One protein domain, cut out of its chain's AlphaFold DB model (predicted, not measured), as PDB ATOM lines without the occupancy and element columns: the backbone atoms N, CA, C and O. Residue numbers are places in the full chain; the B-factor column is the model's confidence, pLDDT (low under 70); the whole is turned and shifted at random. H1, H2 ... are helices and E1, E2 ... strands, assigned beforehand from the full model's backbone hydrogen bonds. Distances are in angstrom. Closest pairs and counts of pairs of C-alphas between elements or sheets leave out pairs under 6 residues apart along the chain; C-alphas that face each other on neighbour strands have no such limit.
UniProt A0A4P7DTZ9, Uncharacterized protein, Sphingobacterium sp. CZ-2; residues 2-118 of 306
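This is residues 2 to 118 of the 306 residues of an uncharacterized protein of Sphingobacterium sp. CZ-2 (UniProt A0A4P7DTZ9). Helix H1 forms the core of a body in which H2, H6 and H7 pack round it and the small two-stranded sheet E1 E2 lies close by, with H5 next to E2. From this body H3 and H4 make a wide, open loop: they stay apart from each other, and residues 60 to 65 and 68 to 75 stick out. The printed part has 117 residues, with seven named helices and two named strands in the order H1 H2 E1 H3 H4 H5 E2 H6 H7; the sheet's order is E1 - E2, antiparallel, and the class is mostly helix. The whole is compact, with a radius of gyration of the C-alphas of 14.8 A, and spans 42 by 31 by 29 A.

H1, residues 2 to 12, begins at C-alpha 2 at (3.119, 0.875, 45.401) and is 15.4 A long. H2 is residues 21 to 29, 11.9 A, and strand E1 is residues 35 to 38. H3, residues 54 to 63, is 14.0 A long. H4, residues 70 to 81, is the longest helix, 16.0 A, and begins at C-alpha 70 at (5.895, 5.385, 23.644). H5 is residues 84 to 93, 14.1 A. Strand E2 is residues 101 to 104, H6 residues 105 to 110, and H7 residues 112 to 115, ending at C-alpha 115 at (-4.762, -4.996, 37.331).

H1 is the hub. It touches H2, about perpendicular at 81 degrees, the closest C-alphas being those of Tyr 10 and Val 21, 5.4 A. It touches H6, about perpendicular at 86 degrees, with Val 8 and Ile 108 closest, their C-alphas 5.6 A apart. It touches H7, closest at the C-alphas of Val 8 and Ala 112, 5.8 A. E1 and E2 are antiparallel at 146 degrees; N 36 and O 103, at 2.7 A, and N 101 and O 38, at 2.8 A, are within hydrogen-bond range. The closest C-alphas of H5 and E2 are those of Leu 93 and Thr 101, 6.1 A. H4 and H5 only just touch, only at the corner, with 3 pairs of C-alphas within 8 A, made by residues 80 to 81 of H4 alone; the closest are those of Ile 80 and Leu 86, 6.8 A. H3 touches no helix, and H3 and H4 are apart. Every O i to N i+4 pair is within hydrogen-bond range in H1, H2, H4, H5 and H6, against 4 of 6 in H3; H7 is too short for such a pair.

The C-alphas of Glu 32 and Ser 70 are the two farthest apart, 42.8 A. The printed part has no cut. The link from E1 to H3, residues 39 to 53, is long. The mean pLDDT of the printed part is 71.6, and 44 residues are under 70, among them residues 39 to 60.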
ATOM      1  N   GLU A   2       2.845   2.297  45.103       69.50
ATOM      2  CA  GLU A   2       3.119   0.875  45.401       69.50
ATOM      3  C   GLU A   2       2.204   0.271  46.487       69.50
ATOM      4  O   GLU A   2       1.600  -0.779  46.273       69.50
ATOM      5  N   LYS A   3       2.036   0.956  47.627       75.31
ATOM      6  CA  LYS A   3       1.170   0.498  48.729       75.31
ATOM      7  C   LYS A   3      -0.303   0.373  48.312       75.31
ATOM      8  O   LYS A   3      -0.949  -0.609  48.664       75.31
ATOM      9  N   LEU A   4      -0.802   1.325  47.514       78.56
ATOM     10  CA  LEU A   4      -2.169   1.323  46.976       78.56
ATOM     11  C   LEU A   4      -2.415   0.062  46.141       78.56
ATOM     12  O   LEU A   4      -3.303  -0.722  46.458       78.56
ATOM     13  N   PHE A   5      -1.570  -0.188  45.139       79.69
ATOM     14  CA  PHE A   5      -1.705  -1.367  44.279       79.69
ATOM     15  C   PHE A   5      -1.362  -2.685  44.991       79.69
ATOM     16  O   PHE A   5      -1.830  -3.742  44.571       79.69
ATOM     17  N   GLY A   6      -0.620  -2.638  46.102       77.62
ATOM     18  CA  GLY A   6      -0.499  -3.754  47.040       77.62
ATOM     19  C   GLY A   6      -1.850  -4.160  47.644       77.62
ATOM     20  O   GLY A   6      -2.193  -5.342  47.615       77.62
ATOM     21  N   TYR A   7      -2.647  -3.194  48.119       80.00
ATOM     22  CA  TYR A   7      -4.014  -3.451  48.591       80.00
ATOM     23  C   TYR A   7      -4.938  -3.936  47.471       80.00
ATOM     24  O   TYR A   7      -5.644  -4.923  47.669       80.00
ATOM     25  N   VAL A   8      -4.894  -3.310  46.288       82.12
ATOM     26  CA  VAL A   8      -5.709  -3.740  45.133       82.12
ATOM     27  C   VAL A   8      -5.447  -5.216  44.807       82.12
ATOM     28  O   VAL A   8      -6.386  -6.000  44.676       82.12
ATOM     29  N   ARG A   9      -4.171  -5.628  44.756       78.31
ATOM     30  CA  ARG A   9      -3.780  -7.028  44.519       78.31
ATOM     31  C   ARG A   9      -4.255  -7.971  45.617       78.31
ATOM     32  O   ARG A   9      -4.781  -9.027  45.289       78.31
ATOM     33  N   TYR A  10      -4.103  -7.602  46.890       79.25
ATOM     34  CA  TYR A  10      -4.553  -8.434  48.010       79.25
ATOM     35  C   TYR A  10      -6.056  -8.732  47.942       79.25
ATOM     36  O   TYR A  10      -6.458  -9.879  48.119       79.25
ATOM     37  N   TYR A  11      -6.882  -7.729  47.629       81.00
ATOM     38  CA  TYR A  11      -8.326  -7.940  47.508       81.00
ATOM     39  C   TYR A  11      -8.737  -8.735  46.271       81.00
ATOM     40  O   TYR A  11      -9.766  -9.402  46.311       81.00
ATOM     41  N   GLN A  12      -7.955  -8.677  45.191       78.69
ATOM     42  CA  GLN A  12      -8.193  -9.480  43.989       78.69
ATOM     43  C   GLN A  12      -7.725 -10.930  44.148       78.69
ATOM     44  O   GLN A  12      -8.372 -11.853  43.659       78.69
ATOM     45  N   ASN A  13      -6.603 -11.150  44.833       75.00
ATOM     46  CA  ASN A  13      -6.038 -12.474  45.041       75.00
ATOM     47  C   ASN A  13      -5.330 -12.568  46.407       75.00
ATOM     48  O   ASN A  13      -4.139 -12.264  46.508       75.00
ATOM     49  N   PRO A  14      -6.026 -13.036  47.459       71.81
ATOM     50  CA  PRO A  14      -5.462 -13.135  48.804       71.81
ATOM     51  C   PRO A  14      -4.570 -14.375  49.009       71.81
ATOM     52  O   PRO A  14      -4.155 -14.646  50.139       71.81
ATOM     53  N   LYS A  15      -4.299 -15.167  47.955       66.25
ATOM     54  CA  LYS A  15      -3.527 -16.416  48.056       66.25
ATOM     55  C   LYS A  15      -2.082 -16.163  48.511       66.25
ATOM     56  O   LYS A  15      -1.446 -15.185  48.129       66.25
ATOM     57  N   PHE A  16      -1.568 -17.096  49.315       52.53
ATOM     58  CA  PHE A  16      -0.185 -17.115  49.801       52.53
ATOM     59  C   PHE A  16       0.824 -17.296  48.655       52.53
ATOM     60  O   PHE A  16       0.516 -17.932  47.649       52.53
ATOM     61  N   GLY A  17       2.045 -16.780  48.837       51.53
ATOM     62  CA  GLY A  17       3.177 -17.016  47.928       51.53
ATOM     63  C   GLY A  17       3.435 -15.914  46.897       51.53
ATOM     64  O   GLY A  17       4.466 -15.939  46.229       51.53
ATOM     65  N   PHE A  18       2.562 -14.907  46.799       52.59
ATOM     66  CA  PHE A  18       2.863 -13.681  46.061       52.59
ATOM     67  C   PHE A  18       3.475 -12.659  47.023       52.59
ATOM     68  O   PHE A  18       2.797 -12.143  47.917       52.59
ATOM     69  N   ASN A  19       4.770 -12.379  46.862       48.47
ATOM     70  CA  ASN A  19       5.461 -11.408  47.707       48.47
ATOM     71  C   ASN A  19       4.685 -10.068  47.701       48.47
ATOM     72  O   ASN A  19       4.029  -9.705  46.726       48.47
ATOM     73  N   GLY A  20       4.713  -9.321  48.810       52.62
ATOM     74  CA  GLY A  20       4.043  -8.012  48.933       52.62
ATOM     75  C   GLY A  20       2.577  -8.081  49.368       52.62
ATOM     76  O   GLY A  20       2.122  -7.182  50.073       52.62
ATOM     77  N   VAL A  21       1.876  -9.180  49.072       62.41
ATOM     78  CA  VAL A  21       0.524  -9.440  49.597       62.41
ATOM     79  C   VAL A  21       0.573  -9.809  51.082       62.41
ATOM     80  O   VAL A  21      -0.287  -9.382  51.843       62.41
ATOM     81  N   ASP A  22       1.620 -10.498  51.548       65.75
ATOM     82  CA  ASP A  22       1.739 -10.900  52.957       65.75
ATOM     83  C   ASP A  22       1.901  -9.718  53.933       65.75
ATOM     84  O   ASP A  22       1.326  -9.744  55.026       65.75
ATOM     85  N   LYS A  23       2.655  -8.667  53.559       68.88
ATOM     86  CA  LYS A  23       2.785  -7.441  54.379       68.88
ATOM     87  C   LYS A  23       1.451  -6.694  54.424       68.88
ATOM     88  O   LYS A  23       0.988  -6.335  55.501       68.88
ATOM     89  N   ILE A  24       0.800  -6.542  53.271       73.38
ATOM     90  CA  ILE A  24      -0.524  -5.923  53.151       73.38
ATOM     91  C   ILE A  24      -1.596  -6.710  53.918       73.38
ATOM     92  O   ILE A  24      -2.443  -6.110  54.575       73.38
ATOM     93  N   ARG A  25      -1.545  -8.045  53.914       72.12
ATOM     94  CA  ARG A  25      -2.446  -8.892  54.702       72.12
ATOM     95  C   ARG A  25      -2.284  -8.647  56.200       72.12
ATOM     96  O   ARG A  25      -3.273  -8.485  56.902       72.12
ATOM     97  N   LYS A  26      -1.044  -8.603  56.700       71.94
ATOM     98  CA  LYS A  26      -0.786  -8.305  58.121       71.94
ATOM     99  C   LYS A  26      -1.343  -6.934  58.510       71.94
ATOM    100  O   LYS A  26      -2.010  -6.841  59.530       71.94
ATOM    101  N   LEU A  27      -1.130  -5.923  57.664       72.06
ATOM    102  CA  LEU A  27      -1.639  -4.563  57.867       72.06
ATOM    103  C   LEU A  27      -3.174  -4.477  57.787       72.06
ATOM    104  O   LEU A  27      -3.792  -3.742  58.552       72.06
ATOM    105  N   SER A  28      -3.798  -5.230  56.880       68.38
ATOM    106  CA  SER A  28      -5.258  -5.238  56.709       68.38
ATOM    107  C   SER A  28      -5.992  -6.028  57.790       68.38
ATOM    108  O   SER A  28      -7.075  -5.611  58.181       68.38
ATOM    109  N   ASN A  29      -5.408  -7.105  58.324       65.50
ATOM    110  CA  ASN A  29      -6.000  -7.868  59.429       65.50
ATOM    111  C   ASN A  29      -5.937  -7.122  60.773       65.50
ATOM    112  O   ASN A  29      -6.712  -7.429  61.671       65.50
ATOM    113  N   SER A  30      -5.021  -6.160  60.920       57.38
ATOM    114  CA  SER A  30      -4.886  -5.324  62.121       57.38
ATOM    115  C   SER A  30      -5.776  -4.075  62.132       57.38
ATOM    116  O   SER A  30      -5.776  -3.352  63.124       57.38
ATOM    117  N   PHE A  31      -6.498  -3.784  61.045       56.91
ATOM    118  CA  PHE A  31      -7.310  -2.571  60.910       56.91
ATOM    119  C   PHE A  31      -8.807  -2.912  60.891       56.91
ATOM    120  O   PHE A  31      -9.333  -3.388  59.889       56.91
ATOM    121  N   GLU A  32      -9.503  -2.637  61.998       55.56
ATOM    122  CA  GLU A  32     -10.971  -2.758  62.114       55.56
ATOM    123  C   GLU A  32     -11.720  -1.610  61.404       55.56
ATOM    124  O   GLU A  32     -12.892  -1.739  61.044       55.56
ATOM    125  N   GLY A  33     -11.043  -0.486  61.147       56.84
ATOM    126  CA  GLY A  33     -11.577   0.652  60.400       56.84
ATOM    127  C   GLY A  33     -11.343   0.485  58.900       56.84
ATOM    128  O   GLY A  33     -10.208   0.326  58.469       56.84
ATOM    129  N   LYS A  34     -12.402   0.554  58.088       64.50
ATOM    130  CA  LYS A  34     -12.429   0.361  56.618       64.50
ATOM    131  C   LYS A  34     -11.620   1.391  55.791       64.50
ATOM    132  O   LYS A  34     -11.917   1.585  54.611       64.50
ATOM    133  N   VAL A  35     -10.647   2.068  56.399       70.12
ATOM    134  CA  VAL A  35      -9.874   3.188  55.859       70.12
ATOM    135  C   VAL A  35      -8.380   2.901  56.021       70.12
ATOM    136  O   VAL A  35      -7.891   2.654  57.120       70.12
ATOM    137  N   TYR A  36      -7.649   2.945  54.911       74.31
ATOM    138  CA  TYR A  36      -6.219   2.679  54.812       74.31
ATOM    139  C   TYR A  36      -5.442   3.979  54.658       74.31
ATOM    140  O   TYR A  36      -5.698   4.753  53.743       74.31
ATOM    141  N   SER A  37      -4.440   4.196  55.505       73.94
ATOM    142  CA  SER A  37      -3.535   5.340  55.369       73.94
ATOM    143  C   SER A  37      -2.421   5.055  54.351       73.94
ATOM    144  O   SER A  37      -1.624   4.110  54.498       73.94
ATOM    145  N   ILE A  38      -2.363   5.887  53.311       73.44
ATOM    146  CA  ILE A  38      -1.306   5.914  52.302       73.44
ATOM    147  C   ILE A  38      -0.604   7.268  52.385       73.44
ATOM    148  O   ILE A  38      -1.219   8.301  52.150       73.44
ATOM    149  N   SER A  39       0.691   7.269  52.677       65.94
ATOM    150  CA  SER A  39       1.535   8.457  52.535       65.94
ATOM    151  C   SER A  39       2.848   8.114  51.853       65.94
ATOM    152  O   SER A  39       3.228   6.949  51.729       65.94
ATOM    153  N   ASP A  40       3.500   9.158  51.368       59.09
ATOM    154  CA  ASP A  40       4.870   9.171  50.867       59.09
ATOM    155  C   ASP A  40       5.905   9.018  51.999       59.09
ATOM    156  O   ASP A  40       6.971   8.447  51.780       59.09
ATOM    157  N   GLN A  41       5.572   9.467  53.215       54.12
ATOM    158  CA  GLN A  41       6.441   9.423  54.396       54.12
ATOM    159  C   GLN A  41       6.331   8.131  55.225       54.12
ATOM    160  O   GLN A  41       7.242   7.827  55.996       54.12
ATOM    161  N   VAL A  42       5.246   7.354  55.095       51.66
ATOM    162  CA  VAL A  42       5.020   6.141  55.903       51.66
ATOM    163  C   VAL A  42       5.184   4.884  55.066       51.66
ATOM    164  O   VAL A  42       4.347   4.569  54.219       51.66
ATOM    165  N   GLU A  43       6.230   4.127  55.407       54.59
ATOM    166  CA  GLU A  43       6.520   2.775  54.933       54.59
ATOM    167  C   GLU A  43       6.248   2.579  53.438       54.59
ATOM    168  O   GLU A  43       5.206   2.059  53.015       54.59
ATOM    169  N   ILE A  44       7.283   2.815  52.633       49.88
ATOM    170  CA  ILE A  44       7.486   1.955  51.470       49.88
ATOM    171  C   ILE A  44       7.314   0.509  51.986       49.88
ATOM    172  O   ILE A  44       7.757   0.160  53.091       49.88
ATOM    173  N   LEU A  45       6.652  -0.369  51.225       49.91
ATOM    174  CA  LEU A  45       6.538  -1.780  51.617       49.91
ATOM    175  C   LEU A  45       7.923  -2.404  51.893       49.91
ATOM    176  O   LEU A  45       8.001  -3.420  52.581       49.91
ATOM    177  N   SER A  46       8.994  -1.731  51.467       43.75
ATOM    178  CA  SER A  46      10.388  -1.983  51.756       43.75
ATOM    179  C   SER A  46      10.787  -1.935  53.241       43.75
ATOM    180  O   SER A  46      11.183  -0.909  53.791       43.75
ATOM    181  N   ASN A  47      10.914  -3.112  53.840       39.88
ATOM    182  CA  ASN A  47      12.266  -3.453  54.282       39.88
ATOM    183  C   ASN A  47      13.035  -3.988  53.052       39.88
ATOM    184  O   ASN A  47      12.423  -4.333  52.043       39.88
ATOM    185  N   GLN A  48      14.361  -4.080  53.081       37.91
ATOM    186  CA  GLN A  48      15.144  -4.575  51.931       37.91
ATOM    187  C   GLN A  48      14.733  -5.975  51.418       37.91
ATOM    188  O   GLN A  48      15.001  -6.304  50.266       37.91
ATOM    189  N   ARG A  49      13.983  -6.766  52.203       38.03
ATOM    190  CA  ARG A  49      13.337  -8.017  51.759       38.03
ATOM    191  C   ARG A  49      12.128  -7.792  50.832       38.03
ATOM    192  O   ARG A  49      11.853  -8.637  49.990       38.03
ATOM    193  N   ALA A  50      11.430  -6.661  50.946       32.69
ATOM    194  CA  ALA A  50      10.236  -6.303  50.174       32.69
ATOM    195  C   ALA A  50      10.485  -5.324  49.004       32.69
ATOM    196  O   ALA A  50       9.667  -5.283  48.088       32.69
ATOM    197  N   TYR A  51      11.657  -4.663  48.934       35.34
ATOM    198  CA  TYR A  51      12.175  -4.045  47.686       35.34
ATOM    199  C   TYR A  51      12.178  -5.027  46.497       35.34
ATOM    200  O   TYR A  51      12.242  -4.629  45.334       35.34
ATOM    201  N   GLY A  52      12.064  -6.322  46.801       35.69
ATOM    202  CA  GLY A  52      11.986  -7.447  45.891       35.69
ATOM    203  C   GLY A  52      10.834  -7.478  44.889       35.69
ATOM    204  O   GLY A  52      10.699  -8.493  44.220       35.69
ATOM    205  N   ILE A  53       9.999  -6.448  44.775       37.06
ATOM    206  CA  ILE A  53       8.831  -6.487  43.886       37.06
ATOM    207  C   ILE A  53       8.851  -5.281  42.974       37.06
ATOM    208  O   ILE A  53       9.169  -5.424  41.809       37.06
ATOM    209  N   TRP A  54       8.630  -4.067  43.469       36.75
ATOM    210  CA  TRP A  54       8.564  -2.909  42.574       36.75
ATOM    211  C   TRP A  54       9.946  -2.387  42.173       36.75
ATOM    212  O   TRP A  54      10.177  -2.128  40.994       36.75
ATOM    213  N   GLY A  55      10.912  -2.376  43.098       39.25
ATOM    214  CA  GLY A  55      12.322  -2.153  42.755       39.25
ATOM    215  C   GLY A  55      12.897  -3.263  41.864       39.25
ATOM    216  O   GLY A  55      13.729  -2.990  41.002       39.25
ATOM    217  N   LYS A  56      12.411  -4.504  42.023       43.88
ATOM    218  CA  LYS A  56      12.799  -5.648  41.186       43.88
ATOM    219  C   LYS A  56      12.060  -5.769  39.861       43.88
ATOM    220  O   LYS A  56      12.551  -6.542  39.062       43.88
ATOM    221  N   TYR A  57      10.948  -5.075  39.610       52.22
ATOM    222  CA  TYR A  57      10.305  -5.052  38.284       52.22
ATOM    223  C   TYR A  57      10.643  -3.790  37.497       52.22
ATOM    224  O   TYR A  57      10.734  -3.869  36.279       52.22
ATOM    225  N   ASN A  58      10.920  -2.661  38.162       59.41
ATOM    226  CA  ASN A  58      11.393  -1.464  37.464       59.41
ATOM    227  C   ASN A  58      12.676  -1.743  36.684       59.41
ATOM    228  O   ASN A  58      12.763  -1.355  35.530       59.41
ATOM    229  N   ARG A  59      13.642  -2.448  37.287       65.31
ATOM    230  CA  ARG A  59      14.892  -2.771  36.598       65.31
ATOM    231  C   ARG A  59      14.687  -3.716  35.401       65.31
ATOM    232  O   ARG A  59      15.082  -3.320  34.323       65.31
ATOM    233  N   PRO A  60      14.012  -4.874  35.505       69.44
ATOM    234  CA  PRO A  60      13.661  -5.690  34.341       69.44
ATOM    235  C   PRO A  60      12.855  -4.955  33.272       69.44
ATOM    236  O   PRO A  60      13.116  -5.168  32.099       69.44
ATOM    237  N   PHE A  61      11.911  -4.082  33.644       75.12
ATOM    238  CA  PHE A  61      11.171  -3.266  32.675       75.12
ATOM    239  C   PHE A  61      12.060  -2.216  31.992       75.12
ATOM    240  O   PHE A  61      11.929  -1.968  30.797       75.12
ATOM    241  N   GLN A  62      13.002  -1.622  32.719       79.88
ATOM    242  CA  GLN A  62      14.013  -0.748  32.124       79.88
ATOM    243  C   GLN A  62      14.960  -1.533  31.211       79.88
ATOM    244  O   GLN A  62      15.202  -1.118  30.082       79.88
ATOM    245  N   ASP A  63      15.448  -2.683  31.677       81.19
ATOM    246  CA  ASP A  63      16.407  -3.538  30.979       81.19
ATOM    247  C   ASP A  63      15.789  -4.161  29.711       81.19
ATOM    248  O   ASP A  63      16.490  -4.317  28.714       81.19
ATOM    249  N   CYS A  64      14.480  -4.458  29.696       82.56
ATOM    250  CA  CYS A  64      13.761  -4.889  28.487       82.56
ATOM    251  C   CYS A  64      13.263  -3.725  27.612       82.56
ATOM    252  O   CYS A  64      12.635  -3.942  26.576       82.56
ATOM    253  N   GLY A  65      13.514  -2.479  28.024       87.00
ATOM    254  CA  GLY A  65      13.192  -1.281  27.256       87.00
ATOM    255  C   GLY A  65      11.707  -0.921  27.183       87.00
ATOM    256  O   GLY A  65      11.383   0.068  26.528       87.00
ATOM    257  N   ILE A  66      10.803  -1.638  27.866       87.81
ATOM    258  CA  ILE A  66       9.356  -1.342  27.822       87.81
ATOM    259  C   ILE A  66       9.045   0.057  28.370       87.81
ATOM    260  O   ILE A  66       8.117   0.722  27.924       87.81
ATOM    261  N   THR A  67       9.863   0.560  29.302       85.75
ATOM    262  CA  THR A  67       9.728   1.927  29.832       85.75
ATOM    263  C   THR A  67      10.202   3.012  28.871       85.75
ATOM    264  O   THR A  67      10.132   4.176  29.238       85.75
ATOM    265  N   ASN A  68      10.750   2.653  27.709       88.88
ATOM    266  CA  ASN A  68      11.127   3.590  26.653       88.88
ATOM    267  C   ASN A  68      10.158   3.515  25.459       88.88
ATOM    268  O   ASN A  68      10.266   4.323  24.538       88.88
ATOM    269  N   ASP A  69       9.217   2.563  25.459       89.88
ATOM    270  CA  ASP A  69       8.212   2.437  24.411       89.88
ATOM    271  C   ASP A  69       7.085   3.463  24.617       89.88
ATOM    272  O   ASP A  69       6.312   3.429  25.581       89.88
ATOM    273  N   SER A  70       6.969   4.390  23.667       92.94
ATOM    274  CA  SER A  70       5.895   5.385  23.644       92.94
ATOM    275  C   SER A  70       4.497   4.756  23.622       92.94
ATOM    276  O   SER A  70       3.578   5.304  24.234       92.94
ATOM    277  N   SER A  71       4.335   3.591  22.990       92.06
ATOM    278  CA  SER A  71       3.071   2.853  22.920       92.06
ATOM    279  C   SER A  71       2.662   2.356  24.298       92.06
ATOM    280  O   SER A  71       1.509   2.528  24.700       92.06
ATOM    281  N   PHE A  72       3.623   1.834  25.064       89.50
ATOM    282  CA  PHE A  72       3.410   1.447  26.453       89.50
ATOM    283  C   PHE A  72       2.991   2.648  27.310       89.50
ATOM    284  O   PHE A  72       2.012   2.570  28.053       89.50
ATOM    285  N   HIS A  73       3.667   3.792  27.172       87.75
ATOM    286  CA  HIS A  73       3.300   5.001  27.912       87.75
ATOM    287  C   HIS A  73       1.899   5.510  27.581       87.75
ATOM    288  O   HIS A  73       1.147   5.843  28.498       87.75
ATOM    289  N   MET A  74       1.537   5.565  26.297       90.56
ATOM    290  CA  MET A  74       0.203   5.984  25.869       90.56
ATOM    291  C   MET A  74      -0.873   5.057  26.435       90.56
ATOM    292  O   MET A  74      -1.863   5.538  26.979       90.56
ATOM    293  N   LEU A  75      -0.643   3.744  26.380       87.88
ATOM    294  CA  LEU A  75      -1.567   2.736  26.891       87.88
ATOM    295  C   LEU A  75      -1.756   2.844  28.409       87.88
ATOM    296  O   LEU A  75      -2.884   2.845  28.902       87.88
ATOM    297  N   MET A  76      -0.661   2.987  29.161       85.56
ATOM    298  CA  MET A  76      -0.726   3.161  30.614       85.56
ATOM    299  C   MET A  76      -1.394   4.485  30.989       85.56
ATOM    300  O   MET A  76      -2.182   4.522  31.935       85.56
ATOM    301  N   LYS A  77      -1.137   5.557  30.232       86.25
ATOM    302  CA  LYS A  77      -1.794   6.853  30.412       86.25
ATOM    303  C   LYS A  77      -3.297   6.759  30.164       86.25
ATOM    304  O   LYS A  77      -4.056   7.185  31.021       86.25
ATOM    305  N   GLU A  78      -3.735   6.150  29.063       87.38
ATOM    306  CA  GLU A  78      -5.157   5.927  28.762       87.38
ATOM    307  C   GLU A  78      -5.850   5.129  29.882       87.38
ATOM    308  O   GLU A  78      -6.948   5.472  30.333       87.38
ATOM    309  N   LYS A  79      -5.179   4.097  30.404       83.62
ATOM    310  CA  LYS A  79      -5.687   3.266  31.503       83.62
ATOM    311  C   LYS A  79      -5.802   4.028  32.830       83.62
ATOM    312  O   LYS A  79      -6.729   3.785  33.596       83.62
ATOM    313  N   ILE A  80      -4.874   4.944  33.109       82.38
ATOM    314  CA  ILE A  80      -4.930   5.821  34.287       82.38
ATOM    315  C   ILE A  80      -6.022   6.880  34.107       82.38
ATOM    316  O   ILE A  80      -6.883   7.028  34.974       82.38
ATOM    317  N   ASP A  81      -6.021   7.569  32.967       84.81
ATOM    318  CA  ASP A  81      -6.910   8.694  32.672       84.81
ATOM    319  C   ASP A  81      -8.385   8.244  32.608       84.81
ATOM    320  O   ASP A  81      -9.276   8.994  33.006       84.81
ATOM    321  N   SER A  82      -8.649   6.994  32.209       84.38
ATOM    322  CA  SER A  82      -9.993   6.390  32.213       84.38
ATOM    323  C   SER A  82     -10.538   6.037  33.605       84.38
ATOM    324  O   SER A  82     -11.730   5.752  33.734       84.38
ATOM    325  N   ASN A  83      -9.723   6.093  34.666       85.69
ATOM    326  CA  ASN A  83     -10.149   5.785  36.028       85.69
ATOM    327  C   ASN A  83     -10.233   7.050  36.895       85.69
ATOM    328  O   ASN A  83      -9.260   7.506  37.499       85.69
ATOM    329  N   THR A  84     -11.448   7.585  37.026       88.00
ATOM    330  CA  THR A  84     -11.731   8.769  37.852       88.00
ATOM    331  C   THR A  84     -11.350   8.578  39.320       88.00
ATOM    332  O   THR A  84     -10.824   9.505  39.932       88.00
ATOM    333  N   THR A  85     -11.542   7.378  39.882       87.12
ATOM    334  CA  THR A  85     -11.154   7.070  41.271       87.12
ATOM    335  C   THR A  85      -9.643   7.193  41.443       87.12
ATOM    336  O   THR A  85      -9.180   7.818  42.396       87.12
ATOM    337  N   LEU A  86      -8.866   6.658  40.500       86.56
ATOM    338  CA  LEU A  86      -7.414   6.774  40.528       86.56
ATOM    339  C   LEU A  86      -6.973   8.231  40.404       86.56
ATOM    340  O   LEU A  86      -6.133   8.659  41.185       86.56
ATOM    341  N   ASN A  87      -7.560   9.002  39.490       85.25
ATOM    342  CA  ASN A  87      -7.225  10.418  39.324       85.25
ATOM    343  C   ASN A  87      -7.519  11.236  40.589       85.25
ATOM    344  O   ASN A  87      -6.684  12.031  41.020       85.25
ATOM    345  N   HIS A  88      -8.661  11.003  41.242       86.00
ATOM    346  CA  HIS A  88      -8.969  11.639  42.524       86.00
ATOM    347  C   HIS A  88      -7.967  11.250  43.616       86.00
ATOM    348  O   HIS A  88      -7.497  12.120  44.348       86.00
ATOM    349  N   LEU A  89      -7.600   9.970  43.709       84.94
ATOM    350  CA  LEU A  89      -6.596   9.503  44.665       84.94
ATOM    351  C   LEU A  89      -5.206  10.077  44.375       84.94
ATOM    352  O   LEU A  89      -4.518  10.476  45.308       84.94
ATOM    353  N   LEU A  90      -4.801  10.158  43.106       81.56
ATOM    354  CA  LEU A  90      -3.531  10.752  42.690       81.56
ATOM    355  C   LEU A  90      -3.469  12.234  43.052       81.56
ATOM    356  O   LEU A  90      -2.483  12.659  43.638       81.56
ATOM    357  N   ASN A  91      -4.531  12.999  42.792       83.31
ATOM    358  CA  ASN A  91      -4.585  14.415  43.160       83.31
ATOM    359  C   ASN A  91      -4.483  14.626  44.677       83.31
ATOM    360  O   ASN A  91      -3.840  15.573  45.115       83.31
ATOM    361  N   ARG A  92      -5.072  13.729  45.481       83.12
ATOM    362  CA  ARG A  92      -4.942  13.747  46.950       83.12
ATOM    363  C   ARG A  92      -3.532  13.368  47.412       83.12
ATOM    364  O   ARG A  92      -3.019  13.974  48.341       83.12
ATOM    365  N   LEU A  93      -2.917  12.375  46.764       76.00
ATOM    366  CA  LEU A  93      -1.568  11.890  47.082       76.00
ATOM    367  C   LEU A  93      -0.461  12.865  46.667       76.00
ATOM    368  O   LEU A  93       0.606  12.847  47.270       76.00
ATOM    369  N   LEU A  94      -0.689  13.653  45.615       76.62
ATOM    370  CA  LEU A  94       0.250  14.646  45.087       76.62
ATOM    371  C   LEU A  94       0.021  16.048  45.677       76.62
ATOM    372  O   LEU A  94       0.692  16.991  45.257       76.62
ATOM    373  N   ASP A  95      -0.913  16.199  46.624       77.56
ATOM    374  CA  ASP A  95      -1.127  17.461  47.332       77.56
ATOM    375  C   ASP A  95       0.163  17.839  48.093       77.56
ATOM    376  O   ASP A  95       0.663  17.039  48.890       77.56
ATOM    377  N   PRO A  96       0.730  19.038  47.862       67.31
ATOM    378  CA  PRO A  96       1.961  19.482  48.513       67.31
ATOM    379  C   PRO A  96       1.837  19.634  50.038       67.31
ATOM    380  O   PRO A  96       2.857  19.789  50.710       67.31
ATOM    381  N   ASN A  97       0.626  19.593  50.604       68.19
ATOM    382  CA  ASN A  97       0.425  19.518  52.047       68.19
ATOM    383  C   ASN A  97       0.401  18.049  52.505       68.19
ATOM    384  O   ASN A  97      -0.594  17.361  52.272       68.19
ATOM    385  N   PRO A  98       1.435  17.563  53.219       57.03
ATOM    386  CA  PRO A  98       1.551  16.156  53.573       57.03
ATOM    387  C   PRO A  98       0.445  15.773  54.554       57.03
ATOM    388  O   PRO A  98       0.496  16.060  55.752       57.03
ATOM    389  N   ARG A  99      -0.580  15.103  54.037       62.12
ATOM    390  CA  ARG A  99      -1.565  14.386  54.836       62.12
ATOM    391  C   ARG A  99      -1.552  12.937  54.393       62.12
ATOM    392  O   ARG A  99      -1.493  12.629  53.206       62.12
ATOM    393  N   ASN A 100      -1.637  12.041  55.371       68.44
ATOM    394  CA  ASN A 100      -1.976  10.653  55.107       68.44
ATOM    395  C   ASN A 100      -3.247  10.624  54.248       68.44
ATOM    396  O   ASN A 100      -4.303  11.090  54.675       68.44
ATOM    397  N   THR A 101      -3.138  10.114  53.023       75.75
ATOM    398  CA  THR A 101      -4.295   9.923  52.159       75.75
ATOM    399  C   THR A 101      -5.029   8.689  52.644       75.75
ATOM    400  O   THR A 101      -4.554   7.561  52.516       75.75
ATOM    401  N   GLU A 102      -6.185   8.925  53.243       82.19
ATOM    402  CA  GLU A 102      -7.114   7.890  53.668       82.19
ATOM    403  C   GLU A 102      -7.846   7.293  52.465       82.19
ATOM    404  O   GLU A 102      -8.539   7.999  51.735       82.19
ATOM    405  N   VAL A 103      -7.694   5.993  52.243       83.62
ATOM    406  CA  VAL A 103      -8.319   5.278  51.129       83.62
ATOM    407  C   VAL A 103      -9.230   4.199  51.680       83.62
ATOM    408  O   VAL A 103      -8.806   3.342  52.449       83.62
ATOM    409  N   THR A 104     -10.491   4.226  51.294       86.31
ATOM    410  CA  THR A 104     -11.482   3.232  51.696       86.31
ATOM    411  C   THR A 104     -11.291   1.910  50.953       86.31
ATOM    412  O   THR A 104     -10.695   1.843  49.873       86.31
ATOM    413  N   LYS A 105     -11.842   0.828  51.510       84.19
ATOM    414  CA  LYS A 105     -11.918  -0.459  50.801       84.19
ATOM    415  C   LYS A 105     -12.641  -0.331  49.452       84.19
ATOM    416  O   LYS A 105     -12.185  -0.928  48.479       84.19
ATOM    417  N   ASP A 106     -13.716   0.450  49.394       86.81
ATOM    418  CA  ASP A 106     -14.513   0.631  48.176       86.81
ATOM    419  C   ASP A 106     -13.699   1.354  47.090       86.81
ATOM    420  O   ASP A 106     -13.654   0.902  45.947       86.81
ATOM    421  N   GLU A 107     -12.947   2.401  47.455       87.62
ATOM    422  CA  GLU A 107     -12.001   3.061  46.545       87.62
ATOM    423  C   GLU A 107     -10.943   2.081  46.015       87.62
ATOM    424  O   GLU A 107     -10.659   2.079  44.820       87.62
ATOM    425  N   ILE A 108     -10.393   1.203  46.859       86.38
ATOM    426  CA  ILE A 108      -9.416   0.184  46.433       86.38
ATOM    427  C   ILE A 108     -10.052  -0.833  45.480       86.38
ATOM    428  O   ILE A 108      -9.439  -1.212  44.479       86.38
ATOM    429  N   GLN A 109     -11.274  -1.286  45.766       86.12
ATOM    430  CA  GLN A 109     -11.997  -2.222  44.905       86.12
ATOM    431  C   GLN A 109     -12.324  -1.601  43.541       86.12
ATOM    432  O   GLN A 109     -12.216  -2.288  42.527       86.12
ATOM    433  N   ASN A 110     -12.594  -0.294  43.486       88.38
ATOM    434  CA  ASN A 110     -12.794   0.437  42.232       88.38
ATOM    435  C   ASN A 110     -11.532   0.510  41.355       88.38
ATOM    436  O   ASN A 110     -11.639   0.764  40.157       88.38
ATOM    437  N   LEU A 111     -10.340   0.243  41.898       86.69
ATOM    438  CA  LEU A 111      -9.090   0.164  41.130       86.69
ATOM    439  C   LEU A 111      -8.783  -1.242  40.598       86.69
ATOM    440  O   LEU A 111      -7.837  -1.406  39.830       86.69
ATOM    441  N   ALA A 112      -9.553  -2.263  40.987       83.62
ATOM    442  CA  ALA A 112      -9.288  -3.659  40.632       83.62
ATOM    443  C   ALA A 112      -9.119  -3.892  39.127       83.62
ATOM    444  O   ALA A 112      -8.211  -4.610  38.706       83.62
ATOM    445  N   HIS A 113      -9.947  -3.233  38.315       82.19
ATOM    446  CA  HIS A 113      -9.920  -3.391  36.864       82.19
ATOM    447  C   HIS A 113      -8.592  -2.963  36.228       82.19
ATOM    448  O   HIS A 113      -8.243  -3.449  35.154       82.19
ATOM    449  N   LEU A 114      -7.808  -2.113  36.899       80.81
ATOM    450  CA  LEU A 114      -6.503  -1.673  36.410       80.81
ATOM    451  C   LEU A 114      -5.453  -2.793  36.411       80.81
ATOM    452  O   LEU A 114      -4.472  -2.710  35.674       80.81
ATOM    453  N   ILE A 115      -5.661  -3.839  37.216       77.56
ATOM    454  CA  ILE A 115      -4.762  -4.996  37.331       77.56
ATOM    455  C   ILE A 115      -5.390  -6.298  36.823       77.56
ATOM    456  O   ILE A 115      -4.877  -7.381  37.108       77.56
ATOM    457  N   HIS A 116      -6.511  -6.212  36.104       78.25
ATOM    458  CA  HIS A 116      -7.086  -7.365  35.417       78.25
ATOM    459  C   HIS A 116      -6.141  -7.904  34.334       78.25
ATOM    460  O   HIS A 116      -5.087  -7.329  34.051       78.25
ATOM    461  N   LYS A 117      -6.532  -9.036  33.732       77.19
ATOM    462  CA  LYS A 117      -5.806  -9.630  32.606       77.19
ATOM    463  C   LYS A 117      -5.511  -8.573  31.529       77.19
ATOM    464  O   LYS A 117      -6.373  -7.728  31.277       77.19
ATOM    465  N   PRO A 118      -4.331  -8.645  30.891       83.62
ATOM    466  CA  PRO A 118      -3.947  -7.687  29.869       83.62
ATOM    467  C   PRO A 118      -4.926  -7.720  28.689       83.62
ATOM    468  O   PRO A 118      -5.328  -8.791  28.225       83.62
TER     469      PRO A 118